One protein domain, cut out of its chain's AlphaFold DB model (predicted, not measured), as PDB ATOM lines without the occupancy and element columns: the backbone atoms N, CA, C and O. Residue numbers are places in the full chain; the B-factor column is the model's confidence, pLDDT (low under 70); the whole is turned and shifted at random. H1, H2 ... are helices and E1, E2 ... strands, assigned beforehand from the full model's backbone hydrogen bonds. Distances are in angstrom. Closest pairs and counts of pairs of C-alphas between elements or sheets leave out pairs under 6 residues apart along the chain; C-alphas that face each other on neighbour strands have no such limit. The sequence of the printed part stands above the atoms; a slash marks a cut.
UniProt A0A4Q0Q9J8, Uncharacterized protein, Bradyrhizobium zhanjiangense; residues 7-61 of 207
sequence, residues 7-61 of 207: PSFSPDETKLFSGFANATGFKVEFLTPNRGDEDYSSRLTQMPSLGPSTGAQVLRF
ATOM      1  N   PRO A   7      38.431  35.887 -31.317       89.25
ATOM      2  CA  PRO A   7      38.132  36.239 -32.702       89.25
ATOM      3  C   PRO A   7      36.675  35.945 -33.091       89.25
ATOM      4  O   PRO A   7      36.136  34.884 -32.779       89.25
ATOM      5  N   SER A   8      36.052  36.882 -33.802       84.69
ATOM      6  CA  SER A   8      34.703  36.758 -34.354       84.69
ATOM      7  C   SER A   8      34.780  36.469 -35.852       84.69
ATOM      8  O   SER A   8      35.224  37.314 -36.632       84.69
ATOM      9  N   PHE A   9      34.309  35.291 -36.253       77.06
ATOM     10  CA  PHE A   9      34.251  34.857 -37.648       77.06
ATOM     11  C   PHE A   9      32.848  35.056 -38.229       77.06
ATOM     12  O   PHE A   9      31.844  34.929 -37.521       77.06
ATOM     13  N   SER A  10      32.780  35.360 -39.523       68.44
ATOM     14  CA  SER A  10      31.520  35.367 -40.270       68.44
ATOM     15  C   SER A  10      31.233  33.954 -40.799       68.44
ATOM     16  O   SER A  10      32.180  33.258 -41.154       68.44
ATOM     17  N   PRO A  11      29.962  33.518 -40.913       63.50
ATOM     18  CA  PRO A  11      29.628  32.180 -41.421       63.50
ATOM     19  C   PRO A  11      30.237  31.859 -42.795       63.50
ATOM     20  O   PRO A  11      30.588  30.713 -43.061       63.50
ATOM     21  N   ASP A  12      30.400  32.883 -43.634       65.56
ATOM     22  CA  ASP A  12      30.910  32.771 -45.004       65.56
ATOM     23  C   ASP A  12      32.441  32.941 -45.112       65.56
ATOM     24  O   ASP A  12      32.986  32.945 -46.215       65.56
ATOM     25  N   GLU A  13      33.151  33.106 -43.989       70.44
ATOM     26  CA  GLU A  13      34.589  33.381 -43.961       70.44
ATOM     27  C   GLU A  13      35.284  32.554 -42.872       70.44
ATOM     28  O   GLU A  13      35.132  32.793 -41.676       70.44
ATOM     29  N   THR A  14      36.065  31.563 -43.300       70.06
ATOM     30  CA  THR A  14      36.724  30.595 -42.409       70.06
ATOM     31  C   THR A  14      38.206  30.882 -42.190       70.06
ATOM     32  O   THR A  14      38.814  30.270 -41.312       70.06
ATOM     33  N   LYS A  15      38.809  31.788 -42.973       80.94
ATOM     34  CA  LYS A  15      40.249  32.084 -42.904       80.94
ATOM     35  C   LYS A  15      40.548  33.373 -42.155       80.94
ATOM     36  O   LYS A  15      41.555  33.446 -41.451       80.94
ATOM     37  N   LEU A  16      39.700  34.381 -42.332       85.56
ATOM     38  CA  LEU A  16      39.864  35.695 -41.722       85.56
ATOM     39  C   LEU A  16      38.807  35.934 -40.638       85.56
ATOM     40  O   LEU A  16      37.640  35.602 -40.813       85.56
ATOM     41  N   PHE A  17      39.189  36.570 -39.535       86.19
ATOM     42  CA  PHE A  17      38.222  37.137 -38.591       86.19
ATOM     43  C   PHE A  17      38.099  38.645 -38.809       86.19
ATOM     44  O   PHE A  17      39.084  39.325 -39.103       86.19
ATOM     45  N   SER A  18      36.884  39.177 -38.664       84.75
ATOM     46  CA  SER A  18      36.579  40.602 -38.868       84.75
ATOM     47  C   SER A  18      36.665  41.427 -37.589       84.75
ATOM     48  O   SER A  18      36.432  42.634 -37.610       84.75
ATOM     49  N   GLY A  19      36.978  40.791 -36.461       89.44
ATOM     50  CA  GLY A  19      36.966  41.444 -35.168       89.44
ATOM     51  C   GLY A  19      37.129  40.483 -34.003       89.44
ATOM     52  O   GLY A  19      37.428  39.304 -34.185       89.44
ATOM     53  N   PHE A  20      36.883  40.994 -32.805       91.31
ATOM     54  CA  PHE A  20      36.877  40.245 -31.557       91.31
ATOM     55  C   PHE A  20      35.566  40.481 -30.819       91.31
ATOM     56  O   PHE A  20      35.005  41.575 -30.877       91.31
ATOM     57  N   ALA A  21      35.092  39.472 -30.101       92.69
ATOM     58  CA  ALA A  21      33.937  39.575 -29.226       92.69
ATOM     59  C   ALA A  21      34.261  38.972 -27.861       92.69
ATOM     60  O   ALA A  21      34.994  37.988 -27.786       92.69
ATOM     61  N   ASN A  22      33.711  39.543 -26.795       94.12
ATOM     62  CA  ASN A  22      33.798  38.959 -25.460       94.12
ATOM     63  C   ASN A  22      32.544  38.127 -25.130       94.12
ATOM     64  O   ASN A  22      31.541  38.185 -25.849       94.12
ATOM     65  N   ALA A  23      32.565  37.381 -24.022       91.69
ATOM     66  CA  ALA A  23      31.448  36.507 -23.632       91.69
ATOM     67  C   ALA A  23      30.133  37.267 -23.363       91.69
ATOM     68  O   ALA A  23      29.050  36.693 -23.454       91.69
ATOM     69  N   THR A  24      30.215  38.567 -23.062       91.62
ATOM     70  CA  THR A  24      29.049  39.440 -22.839       91.62
ATOM     71  C   THR A  24      28.487  40.053 -24.126       91.62
ATOM     72  O   THR A  24      27.472  40.745 -24.090       91.62
ATOM     73  N   GLY A  25      29.129  39.807 -25.273       85.31
ATOM     74  CA  GLY A  25      28.697  40.308 -26.575       85.31
ATOM     75  C   GLY A  25      29.224  41.698 -26.943       85.31
ATOM     76  O   GLY A  25      28.784  42.249 -27.952       85.31
ATOM     77  N   PHE A  26      30.168  42.265 -26.184       89.31
ATOM     78  CA  PHE A  26      30.915  43.443 -26.625       89.31
ATOM     79  C   PHE A  26      31.805  43.060 -27.807       89.31
ATOM     80  O   PHE A  26      32.484  42.035 -27.753       89.31
ATOM     81  N   LYS A  27      31.805  43.881 -28.863       90.81
ATOM     82  CA  LYS A  27      32.503  43.595 -30.120       90.81
ATOM     83  C   LYS A  27      33.421  44.736 -30.535       90.81
ATOM     84  O   LYS A  27      33.050  45.903 -30.438       90.81
ATOM     85  N   VAL A  28      34.581  44.372 -31.065       89.88
ATOM     86  CA  VAL A  28      35.507  45.255 -31.779       89.88
ATOM     87  C   VAL A  28      35.609  44.731 -33.199       89.88
ATOM     88  O   VAL A  28      36.029  43.597 -33.385       89.88
ATOM     89  N   GLU A  29      35.229  45.532 -34.187       89.81
ATOM     90  CA  GLU A  29      35.227  45.135 -35.598       89.81
ATOM     91  C   GLU A  29      36.202  46.001 -36.403       89.81
ATOM     92  O   GLU A  29      36.326  47.205 -36.172       89.81
ATOM     93  N   PHE A  30      36.876  45.391 -37.374       90.00
ATOM     94  CA  PHE A  30      37.739  46.071 -38.329       90.00
ATOM     95  C   PHE A  30      36.950  46.355 -39.600       90.00
ATOM     96  O   PHE A  30      36.395  45.447 -40.219       90.00
ATOM     97  N   LEU A  31      36.911  47.622 -40.006       88.75
ATOM     98  CA  LEU A  31      36.136  48.087 -41.152       88.75
ATOM     99  C   LEU A  31      37.059  48.797 -42.141       88.75
ATOM    100  O   LEU A  31      37.963  49.526 -41.736       88.75
ATOM    101  N   THR A  32      36.808  48.619 -43.435       87.88
ATOM    102  CA  THR A  32      37.531  49.326 -44.497       87.88
ATOM    103  C   THR A  32      36.567  49.858 -45.560       87.88
ATOM    104  O   THR A  32      35.549  49.212 -45.845       87.88
ATOM    105  N   PRO A  33      36.808  51.050 -46.138       88.12
ATOM    106  CA  PRO A  33      35.929  51.586 -47.165       88.12
ATOM    107  C   PRO A  33      35.927  50.749 -48.442       88.12
ATOM    108  O   PRO A  33      36.976  50.371 -48.958       88.12
ATOM    109  N   ASN A  34      34.740  50.539 -49.011       82.00
ATOM    110  CA  ASN A  34      34.603  49.996 -50.359       82.00
ATOM    111  C   ASN A  34      34.615  51.122 -51.403       82.00
ATOM    112  O   ASN A  34      33.675  51.918 -51.448       82.00
ATOM    113  N   ARG A  35      35.634  51.147 -52.272       68.50
ATOM    114  CA  ARG A  35      35.707  52.043 -53.444       68.50
ATOM    115  C   ARG A  35      35.349  51.359 -54.774       68.50
ATOM    116  O   ARG A  35      35.318  52.034 -55.796       68.50
ATOM    117  N   GLY A  36      35.095  50.050 -54.766       64.94
ATOM    118  CA  GLY A  36      34.801  49.232 -55.945       64.94
ATOM    119  C   GLY A  36      33.324  48.844 -56.086       64.94
ATOM    120  O   GLY A  36      32.425  49.456 -55.494       64.94
ATOM    121  N   ASP A  37      33.080  47.814 -56.901       61.03
ATOM    122  CA  ASP A  37      31.736  47.335 -57.238       61.03
ATOM    123  C   ASP A  37      30.989  46.670 -56.064       61.03
ATOM    124  O   ASP A  37      31.551  46.352 -55.012       61.03
ATOM    125  N   GLU A  38      29.673  46.503 -56.226       59.16
ATOM    126  CA  GLU A  38      28.755  46.061 -55.162       59.16
ATOM    127  C   GLU A  38      29.095  44.661 -54.610       59.16
ATOM    128  O   GLU A  38      28.983  44.434 -53.397       59.16
ATOM    129  N   ASP A  39      29.634  43.791 -55.465       54.47
ATOM    130  CA  ASP A  39      30.015  42.408 -55.153       54.47
ATOM    131  C   ASP A  39      31.239  42.297 -54.227       54.47
ATOM    132  O   ASP A  39      31.450  41.269 -53.587       54.47
ATOM    133  N   TYR A  40      32.011  43.377 -54.062       52.69
ATOM    134  CA  TYR A  40      33.161  43.411 -53.150       52.69
ATOM    135  C   TYR A  40      32.770  43.653 -51.683       52.69
ATOM    136  O   TYR A  40      33.636  43.687 -50.814       52.69
ATOM    137  N   SER A  41      31.479  43.839 -51.373       57.66
ATOM    138  CA  SER A  41      31.027  44.194 -50.016       57.66
ATOM    139  C   SER A  41      30.826  43.017 -49.049       57.66
ATOM    140  O   SER A  41      30.650  43.250 -47.851       57.66
ATOM    141  N   SER A  42      30.855  41.773 -49.535       58.41
ATOM    142  CA  SER A  42      30.662  40.569 -48.710       58.41
ATOM    143  C   SER A  42      31.964  39.920 -48.233       58.41
ATOM    144  O   SER A  42      31.924  39.140 -47.286       58.41
ATOM    145  N   ARG A  43      33.114  40.242 -48.840       70.75
ATOM    146  CA  ARG A  43      34.407  39.624 -48.507       70.75
ATOM    147  C   ARG A  43      35.214  40.486 -47.545       70.75
ATOM    148  O   ARG A  43      35.227  41.714 -47.661       70.75
ATOM    149  N   LEU A  44      35.911  39.842 -46.611       82.25
ATOM    150  CA  LEU A  44      36.909  40.524 -45.794       82.25
ATOM    151  C   LEU A  44      38.142  40.829 -46.647       82.25
ATOM    152  O   LEU A  44      38.596  39.999 -47.432       82.25
ATOM    153  N   THR A  45      38.696  42.026 -46.486       85.44
ATOM    154  CA  THR A  45      40.004  42.370 -47.057       85.44
ATOM    155  C   THR A  45      41.073  42.090 -46.016       85.44
ATOM    156  O   THR A  45      40.948  42.543 -44.881       85.44
ATOM    157  N   GLN A  46      42.109  41.339 -46.384       87.69
ATOM    158  CA  GLN A  46      43.189  40.989 -45.463       87.69
ATOM    159  C   GLN A  46      43.888  42.249 -44.934       87.69
ATOM    160  O   GLN A  46      44.150  43.188 -45.686       87.69
ATOM    161  N   MET A  47      44.223  42.240 -43.645       87.56
ATOM    162  CA  MET A  47      44.916  43.322 -42.946       87.56
ATOM    163  C   MET A  47      46.229  42.796 -42.343       87.56
ATOM    164  O   MET A  47      46.302  42.623 -41.126       87.56
ATOM    165  N   PRO A  48      47.285  42.546 -43.150       86.06
ATOM    166  CA  PRO A  48      48.517  41.906 -42.671       86.06
ATOM    167  C   PRO A  48      49.173  42.630 -41.490       86.06
ATOM    168  O   PRO A  48      49.725  41.992 -40.597       86.06
ATOM    169  N   SER A  49      49.061  43.961 -41.444       87.75
ATOM    170  CA  SER A  49      49.578  44.794 -40.352       87.75
ATOM    171  C   SER A  49      48.893  44.550 -39.003       87.75
ATOM    172  O   SER A  49      49.448  44.911 -37.972       87.75
ATOM    173  N   LEU A  50      47.698  43.952 -38.999       85.44
ATOM    174  CA  LEU A  50      46.939  43.588 -37.799       85.44
ATOM    175  C   LEU A  50      47.018  42.083 -37.491       85.44
ATOM    176  O   LEU A  50      46.315  41.603 -36.603       85.44
ATOM    177  N   GLY A  51      47.843  41.335 -38.230       85.38
ATOM    178  CA  GLY A  51      48.032  39.895 -38.077       85.38
ATOM    179  C   GLY A  51      47.673  39.093 -39.336       85.38
ATOM    180  O   GLY A  51      46.931  39.564 -40.200       85.38
ATOM    181  N   PRO A  52      48.182  37.853 -39.453       85.00
ATOM    182  CA  PRO A  52      48.064  37.049 -40.672       85.00
ATOM    183  C   PRO A  52      46.624  36.610 -40.984       85.00
ATOM    184  O   PRO A  52      46.291  36.423 -42.155       85.00
ATOM    185  N   SER A  53      45.780  36.488 -39.956       88.44
ATOM    186  CA  SER A  53      44.387  36.022 -40.045       88.44
ATOM    187  C   SER A  53      43.358  37.132 -39.792       88.44
ATOM    188  O   SER A  53      42.175  36.846 -39.622       88.44
ATOM    189  N   THR A  54      43.788  38.396 -39.767       88.50
ATOM    190  CA  THR A  54      42.894  39.538 -39.546       88.50
ATOM    191  C   THR A  54      42.381  40.065 -40.882       88.50
ATOM    192  O   THR A  54      43.160  40.359 -41.792       88.50
ATOM    193  N   GLY A  55      41.065  40.208 -40.999       89.81
ATOM    194  CA  GLY A  55      40.402  40.846 -42.129       89.81
ATOM    195  C   GLY A  55      39.601  42.071 -41.695       89.81
ATOM    196  O   GLY A  55      39.182  42.179 -40.548       89.81
ATOM    197  N   ALA A  56      39.364  42.995 -42.622       88.56
ATOM    198  CA  ALA A  56      38.459  44.121 -42.437       88.56
ATOM    199  C   ALA A  56      37.203  43.951 -43.295       88.56
ATOM    200  O   ALA A  56      37.287  43.645 -44.489       88.56
ATOM    201  N   GLN A  57      36.037  44.191 -42.696       87.31
ATOM    202  CA  GLN A  57      34.768  44.209 -43.407       87.31
ATOM    203  C   GLN A  57      34.730  45.401 -44.363       87.31
ATOM    204  O   GLN A  57      34.874  46.559 -43.960       87.31
ATOM    205  N   VAL A  58      34.484  45.113 -45.635       85.56
ATOM    206  CA  VAL A  58      34.432  46.112 -46.700       85.56
ATOM    207  C   VAL A  58      33.049  46.772 -46.720       85.56
ATOM    208  O   VAL A  58      32.051  46.163 -47.114       85.56
ATOM    209  N   LEU A  59      32.959  48.033 -46.292       85.31
ATOM    210  CA  LEU A  59      31.690  48.759 -46.173       85.31
ATOM    211  C   LEU A  59      31.545  49.858 -47.228       85.31
ATOM    212  O   LEU A  59      32.382  50.752 -47.359       85.31
ATOM    213  N   ARG A  60      30.424  49.833 -47.960       85.31
ATOM    214  CA  ARG A  60      30.051  50.923 -48.879       85.31
ATOM    215  C   ARG A  60      29.664  52.172 -48.091       85.31
ATOM    216  O   ARG A  60      29.041  52.056 -47.037       85.31
ATOM    217  N   PHE A  61      29.970  53.341 -48.651       89.19
ATOM    218  CA  PHE A  61      29.670  54.659 -48.076       89.19
ATOM    219  C   PHE A  61      30.435  54.981 -46.783       89.19
ATOM    220  O   PHE A  61      30.203  56.036 -46.189       89.19
TER     221      PHE A  61
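What this domain is: This is residues 7 to 61 of the 207 residues of an uncharacterized protein of Bradyrhizobium zhanjiangense (UniProt A0A4Q0Q9J8). With little regular structure, the domain is an elongated body: a small sheet with E5 between E3 and E4, prolonged at one end by the hairpin E1 and E2, with the short helix H1 at the other end. The 55 printed residues, 21 in named elements, run E1 E2 E3 H1 E4 E5, mostly strand; the sheet E3 E5 E4 is mixed. The whole is compact, radius of gyration of the C-alphas 11.3 A, spanning 35 by 22 by 19 A.

Where its parts are: E5, residues 55 to 59, measures 12.4 A and ends at C-alpha (31.690, 48.759, -46.173). E3 is residues 31 to 33, E4 44 to 46, H1 38 to 41, E2 27 to 29. E1, residues 19 to 21, begins at C-alpha (36.966, 41.444, -35.168).

How they stand to each other: E5 is parallel to E3, with N 32 and O 57 at 2.9 A, and antiparallel to E4 in a hairpin, with N 45 and O 56 at 2.9 A. H1, too short for an O i to N i+4 pair, only grazes this sheet; its closest C-alphas to E5 are Ser 41 and Val 58, 5.1 A. E2 runs on into E3 at 31 degrees. E1 and E2 are antiparallel, with N 20 and O 28 at 2.8 A.

The domain as a whole: The farthest C-alphas, Thr 24 and Asp 37, are 35.4 A apart. The printed part has no cut and no long link. Residues 10 to 12 and 35 to 42 have pLDDT under 70.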